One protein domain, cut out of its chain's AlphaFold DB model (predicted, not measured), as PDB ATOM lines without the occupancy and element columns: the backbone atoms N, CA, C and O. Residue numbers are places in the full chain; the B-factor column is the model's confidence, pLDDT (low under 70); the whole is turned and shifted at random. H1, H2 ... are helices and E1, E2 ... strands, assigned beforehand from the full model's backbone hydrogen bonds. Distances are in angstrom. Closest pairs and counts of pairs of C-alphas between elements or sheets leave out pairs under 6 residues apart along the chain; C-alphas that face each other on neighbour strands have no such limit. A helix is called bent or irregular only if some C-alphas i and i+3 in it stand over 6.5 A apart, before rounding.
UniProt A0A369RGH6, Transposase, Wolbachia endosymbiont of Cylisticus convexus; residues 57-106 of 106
ATOM      1  N   THR A  57     166.842 144.742 214.849       58.91
ATOM      2  CA  THR A  57     166.889 145.282 216.219       58.91
ATOM      3  C   THR A  57     167.883 146.429 216.377       58.91
ATOM      4  O   THR A  57     168.047 146.933 217.488       58.91
ATOM      5  N   GLU A  58     168.512 146.884 215.285       55.78
ATOM      6  CA  GLU A  58     169.504 147.971 215.291       55.78
ATOM      7  C   GLU A  58     168.990 149.268 215.948       55.78
ATOM      8  O   GLU A  58     169.798 150.086 216.386       55.78
ATOM      9  N   TRP A  59     167.668 149.452 216.077       52.56
ATOM     10  CA  TRP A  59     167.073 150.750 216.413       52.56
ATOM     11  C   TRP A  59     166.096 150.763 217.601       52.56
ATOM     12  O   TRP A  59     165.476 151.794 217.856       52.56
ATOM     13  N   LEU A  60     165.954 149.666 218.359       60.75
ATOM     14  CA  LEU A  60     165.096 149.635 219.555       60.75
ATOM     15  C   LEU A  60     165.883 150.015 220.815       60.75
ATOM     16  O   LEU A  60     166.637 149.214 221.368       60.75
ATOM     17  N   MET A  61     165.667 151.238 221.308       62.47
ATOM     18  CA  MET A  61     166.237 151.700 222.574       62.47
ATOM     19  C   MET A  61     165.226 151.503 223.706       62.47
ATOM     20  O   MET A  61     164.144 152.094 223.706       62.47
ATOM     21  N   ILE A  62     165.589 150.680 224.691       72.38
ATOM     22  CA  ILE A  62     164.811 150.497 225.920       72.38
ATOM     23  C   ILE A  62     165.581 151.133 227.070       72.38
ATOM     24  O   ILE A  62     166.667 150.670 227.417       72.38
ATOM     25  N   ASP A  63     164.981 152.136 227.709       76.00
ATOM     26  CA  ASP A  63     165.458 152.664 228.986       76.00
ATOM     27  C   ASP A  63     164.427 152.418 230.094       76.00
ATOM     28  O   ASP A  63     163.214 152.329 229.868       76.00
ATOM     29  N   SER A  64     164.908 152.275 231.328       76.56
ATOM     30  CA  SER A  64     164.032 152.191 232.490       76.56
ATOM     31  C   SER A  64     164.574 153.006 233.652       76.56
ATOM     32  O   SER A  64     165.699 152.798 234.102       76.56
ATOM     33  N   THR A  65     163.727 153.869 234.205       80.25
ATOM     34  CA  THR A  65     164.058 154.701 235.364       80.25
ATOM     35  C   THR A  65     163.218 154.290 236.571       80.25
ATOM     36  O   THR A  65     162.020 154.006 236.471       80.25
ATOM     37  N   ILE A  66     163.851 154.245 237.746       83.31
ATOM     38  CA  ILE A  66     163.191 153.955 239.024       83.31
ATOM     39  C   ILE A  66     162.988 155.264 239.783       83.31
ATOM     40  O   ILE A  66     163.952 155.934 240.148       83.31
ATOM     41  N   ILE A  67     161.732 155.592 240.081       84.56
ATOM     42  CA  ILE A  67     161.356 156.785 240.844       84.56
ATOM     43  C   ILE A  67     160.983 156.347 242.259       84.56
ATOM     44  O   ILE A  67     160.109 155.498 242.450       84.56
ATOM     45  N   ARG A  68     161.646 156.915 243.273       85.88
ATOM     46  CA  ARG A  68     161.278 156.670 244.673       85.88
ATOM     47  C   ARG A  68     159.966 157.370 244.998       85.88
ATOM     48  O   ARG A  68     159.807 158.558 244.739       85.88
ATOM     49  N   ALA A  69     159.051 156.630 245.610       84.19
ATOM     50  CA  ALA A  69     157.790 157.155 246.098       84.19
ATOM     51  C   ALA A  69     157.919 157.518 247.581       84.19
ATOM     52  O   ALA A  69     158.547 156.797 248.364       84.19
ATOM     53  N   HIS A  70     157.304 158.631 247.983       84.81
ATOM     54  CA  HIS A  70     157.220 158.995 249.393       84.81
ATOM     55  C   HIS A  70     156.447 157.918 250.169       84.81
ATOM     56  O   HIS A  70     155.501 157.333 249.649       84.81
ATOM     57  N   GLN A  71     156.790 157.668 251.435       80.62
ATOM     58  CA  GLN A  71     156.165 156.593 252.226       80.62
ATOM     59  C   GLN A  71     154.636 156.708 252.368       80.62
ATOM     60  O   GLN A  71     153.961 155.703 252.571       80.62
ATOM     61  N   HIS A  72     154.085 157.916 252.228       81.19
ATOM     62  CA  HIS A  72     152.640 158.162 252.255       81.19
ATOM     63  C   HIS A  72     151.928 157.873 250.923       81.19
ATOM     64  O   HIS A  72     150.707 157.754 250.921       81.19
ATOM     65  N   ALA A  73     152.656 157.688 249.816       79.19
ATOM     66  CA  ALA A  73     152.084 157.376 248.500       79.19
ATOM     67  C   ALA A  73     151.496 155.952 248.404       79.19
ATOM     68  O   ALA A  73     150.878 155.597 247.414       79.19
ATOM     69  N   VAL A  74     151.701 155.123 249.429       77.19
ATOM     70  CA  VAL A  74     151.313 153.701 249.458       77.19
ATOM     71  C   VAL A  74     149.892 153.499 250.002       77.19
ATOM     72  O   VAL A  74     149.358 152.392 249.963       77.19
ATOM     73  N   GLY A  75     149.281 154.562 250.531       75.56
ATOM     74  CA  GLY A  75     147.997 154.506 251.224       75.56
ATOM     75  C   GLY A  75     148.112 154.116 252.703       75.56
ATOM     76  O   GLY A  75     149.124 153.597 253.183       75.56
ATOM     77  N   ALA A  76     147.053 154.408 253.464       72.50
ATOM     78  CA  ALA A  76     146.991 154.131 254.896       72.50
ATOM     79  C   ALA A  76     146.780 152.634 255.187       72.50
ATOM     80  O   ALA A  76     146.078 151.923 254.466       72.50
ATOM     81  N   ARG A  77     147.340 152.146 256.303       68.44
ATOM     82  CA  ARG A  77     147.049 150.791 256.795       68.44
ATOM     83  C   ARG A  77     145.568 150.683 257.180       68.44
ATOM     84  O   ARG A  77     145.130 151.348 258.114       68.44
ATOM     85  N   LYS A  78     144.814 149.801 256.514       69.38
ATOM     86  CA  LYS A  78     143.448 149.438 256.934       69.38
ATOM     87  C   LYS A  78     143.502 148.585 258.212       69.38
ATOM     88  O   LYS A  78     144.290 147.644 258.290       69.38
ATOM     89  N   LYS A  79     142.671 148.924 259.210       68.00
ATOM     90  CA  LYS A  79     142.545 148.199 260.496       68.00
ATOM     91  C   LYS A  79     141.806 146.858 260.340       68.00
ATOM     92  O   LYS A  79     142.082 145.928 261.088       68.00
ATOM     93  N   TYR A  80     140.925 146.758 259.341       58.84
ATOM     94  CA  TYR A  80     140.183 145.554 258.956       58.84
ATOM     95  C   TYR A  80     140.074 145.481 257.419       58.84
ATOM     96  O   TYR A  80     139.896 146.518 256.776       58.84
ATOM     97  N   GLY A  81     140.182 144.280 256.838       61.16
ATOM     98  CA  GLY A  81     140.102 144.034 255.386       61.16
ATOM     99  C   GLY A  81     141.438 143.669 254.719       61.16
ATOM    100  O   GLY A  81     142.504 143.769 255.328       61.16
ATOM    101  N   VAL A  82     141.379 143.218 253.460       57.75
ATOM    102  CA  VAL A  82     142.571 142.889 252.656       57.75
ATOM    103  C   VAL A  82     143.365 144.175 252.397       57.75
ATOM    104  O   VAL A  82     142.809 145.184 251.964       57.75
ATOM    105  N   GLN A  83     144.666 144.165 252.705       61.00
ATOM    106  CA  GLN A  83     145.559 145.278 252.374       61.00
ATOM    107  C   GLN A  83     145.793 145.317 250.862       61.00
ATOM    108  O   GLN A  83     146.595 144.550 250.335       61.00
ATOM    109  N   GLU A  84     145.125 146.240 250.185       61.47
ATOM    110  CA  GLU A  84     145.470 146.665 248.830       61.47
ATOM    111  C   GLU A  84     146.438 147.844 248.949       61.47
ATOM    112  O   GLU A  84     146.030 148.989 249.118       61.47
ATOM    113  N   GLN A  85     147.737 147.546 248.981       65.75
ATOM    114  CA  GLN A  85     148.770 148.564 248.799       65.75
ATOM    115  C   GLN A  85     149.094 148.640 247.312       65.75
ATOM    116  O   GLN A  85     149.473 147.627 246.722       65.75
ATOM    117  N   GLU A  86     148.964 149.826 246.724       68.50
ATOM    118  CA  GLU A  86     149.213 150.028 245.292       68.50
ATOM    119  C   GLU A  86     150.701 149.893 244.935       68.50
ATOM    120  O   GLU A  86     151.048 149.451 243.841       68.50
ATOM    121  N   LEU A  87     151.595 150.209 245.881       72.62
ATOM    122  CA  LEU A  87     153.041 150.174 245.674       72.62
ATOM    123  C   LEU A  87     153.718 149.023 246.422       72.62
ATOM    124  O   LEU A  87     153.607 148.867 247.639       72.62
ATOM    125  N   GLY A  88     154.499 148.242 245.672       71.56
ATOM    126  CA  GLY A  88     155.363 147.198 246.212       71.56
ATOM    127  C   GLY A  88     156.561 147.759 246.987       71.56
ATOM    128  O   GLY A  88     157.048 148.860 246.727       71.56
ATOM    129  N   ARG A  89     157.073 146.975 247.943       72.75
ATOM    130  CA  ARG A  89     158.227 147.339 248.780       72.75
ATOM    131  C   ARG A  89     159.495 146.651 248.266       72.75
ATOM    132  O   ARG A  89     159.531 145.425 248.182       72.75
ATOM    133  N   SER A  90     160.530 147.428 247.939       73.00
ATOM    134  CA  SER A  90     161.860 146.931 247.554       73.00
ATOM    135  C   SER A  90     162.886 147.160 248.675       73.00
ATOM    136  O   SER A  90     162.568 147.777 249.695       73.00
ATOM    137  N   LYS A  91     164.142 146.720 248.489       73.94
ATOM    138  CA  LYS A  91     165.236 147.058 249.425       73.94
ATOM    139  C   LYS A  91     165.479 148.571 249.539       73.94
ATOM    140  O   LYS A  91     165.919 149.022 250.588       73.94
ATOM    141  N   GLY A  92     165.171 149.344 248.496       76.56
ATOM    142  CA  GLY A  92     165.322 150.803 248.469       76.56
ATOM    143  C   GLY A  92     164.116 151.585 249.006       76.56
ATOM    144  O   GLY A  92     164.107 152.812 248.917       76.56
ATOM    145  N   GLY A  93     163.098 150.899 249.540       83.25
ATOM    146  CA  GLY A  93     161.825 151.501 249.935       83.25
ATOM    147  C   GLY A  93     160.750 151.374 248.853       83.25
ATOM    148  O   GLY A  93     160.774 150.439 248.046       83.25
ATOM    149  N   PHE A  94     159.772 152.279 248.879       84.75
ATOM    150  CA  PHE A  94     158.688 152.321 247.896       84.75
ATOM    151  C   PHE A  94     159.160 153.004 246.616       84.75
ATOM    152  O   PHE A  94     159.815 154.047 246.658       84.75
ATOM    153  N   SER A  95     158.842 152.409 245.473       83.56
ATOM    154  CA  SER A  95     159.297 152.900 244.177       83.56
ATOM    155  C   SER A  95     158.367 152.459 243.060       83.56
ATOM    156  O   SER A  95     157.838 151.348 243.116       83.56
ATOM    157  N   SER A  96     158.273 153.283 242.024       78.12
ATOM    158  CA  SER A  96     157.678 152.937 240.733       78.12
ATOM    159  C   SER A  96     158.784 152.753 239.697       78.12
ATOM    160  O   SER A  96     159.848 153.369 239.808       78.12
ATOM    161  N   LYS A  97     158.549 151.910 238.690       81.81
ATOM    162  CA  LYS A  97     159.443 151.772 237.537       81.81
ATOM    163  C   LYS A  97     158.719 152.260 236.288       81.81
ATOM    164  O   LYS A  97     157.621 151.796 236.005       81.81
ATOM    165  N   LEU A  98     159.346 153.191 235.580       79.69
ATOM    166  CA  LEU A  98     158.910 153.654 234.271       79.69
ATOM    167  C   LEU A  98     159.786 152.978 233.213       79.69
ATOM    168  O   LEU A  98     161.006 152.933 233.375       79.69
ATOM    169  N   HIS A  99     159.165 152.462 232.159       82.00
ATOM    170  CA  HIS A  99     159.845 151.923 230.986       82.00
ATOM    171  C   HIS A  99     159.516 152.812 229.791       82.00
ATOM    172  O   HIS A  99     158.340 153.087 229.553       82.00
ATOM    173  N   ALA A 100     160.539 153.255 229.066       79.31
ATOM    174  CA  ALA A 100     160.396 153.982 227.814       79.31
ATOM    175  C   ALA A 100     160.950 153.121 226.675       79.31
ATOM    176  O   ALA A 100     161.991 152.478 226.826       79.31
ATOM    177  N   VAL A 101     160.223 153.095 225.561       76.38
ATOM    178  CA  VAL A 101     160.630 152.434 224.320       76.38
ATOM    179  C   VAL A 101     160.517 153.483 223.226       76.38
ATOM    180  O   VAL A 101     159.429 154.020 223.030       76.38
ATOM    181  N   CYS A 102     161.631 153.774 222.561       70.25
ATOM    182  CA  CYS A 102     161.681 154.657 221.399       70.25
ATOM    183  C   CYS A 102     162.227 153.882 220.199       70.25
ATOM    184  O   CYS A 102     163.086 153.006 220.355       70.25
ATOM    185  N   ASP A 103     161.716 154.222 219.020       75.75
ATOM    186  CA  ASP A 103     162.266 153.802 217.735       75.75
ATOM    187  C   ASP A 103     163.101 154.939 217.112       75.75
ATOM    188  O   ASP A 103     163.317 155.990 217.722       75.75
ATOM    189  N   ALA A 104     163.599 154.729 215.890       67.62
ATOM    190  CA  ALA A 104     164.412 155.713 215.174       67.62
ATOM    191  C   ALA A 104     163.648 156.978 214.726       67.62
ATOM    192  O   ALA A 104     164.281 157.923 214.254       67.62
ATOM    193  N   LEU A 105     162.315 157.007 214.830       68.38
ATOM    194  CA  LEU A 105     161.486 158.145 214.421       68.38
ATOM    195  C   LEU A 105     161.154 159.088 215.585       68.38
ATOM    196  O   LEU A 105     160.763 160.229 215.324       68.38
ATOM    197  N   GLY A 106     161.405 158.654 216.827       56.88
ATOM    198  CA  GLY A 106     161.211 159.448 218.044       56.88
ATOM    199  C   GLY A 106     159.845 159.256 218.680       56.88
ATOM    200  O   GLY A 106     158.829 159.579 218.025       56.88
TER     201      GLY A 106
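This is residues 57 to 106 of the 106 residues of the protein "Transposase" of Wolbachia endosymbiont of Cylisticus convexus (UniProt A0A369RGH6). What stands out first? Two long antiparallel strands, E1 and E2, make a narrow ribbon, with small helix H1 and a long loop, residues 75 to 92, reaching out beyond one end. What is it built of? The 50 printed residues hold E1, H1 and E2 in chain order, mostly strand, with 22 residues in named elements. The extended rod spans 52 by 20 by 16 A, radius of gyration of the C-alphas 16.4 A.

Where are the strands? E1, residues 61 to 68, runs 23.2 A from C-alpha 61 at (166.237, 151.700, 222.574). E2, residues 93 to 102, runs 28.7 A to C-alpha 102 at (161.681, 154.657, 221.399). And the helix? H1 is residues 71 to 74, neither bent nor irregular, but only just: C-alphas 71 and 74 are 6.3 A apart.

How do E1 and E2 pair? They are antiparallel at 159 degrees, with N 67 and O 96 within hydrogen-bond range at 2.9 A. How near is H1 to E2? Their closest C-alphas, Gln 71 and Phe 94, are 6.6 A apart. H1 is too short for any O i to N i+4 pair.

How large is it? The farthest C-alphas, Glu 58 and Tyr 80, are 52.7 A apart. Which link is long? H1 to E2, 18 residues; the printed part has no cut. Where is pLDDT under 70? It is in residues 57 to 61, 77 to 86 and 104 to 106.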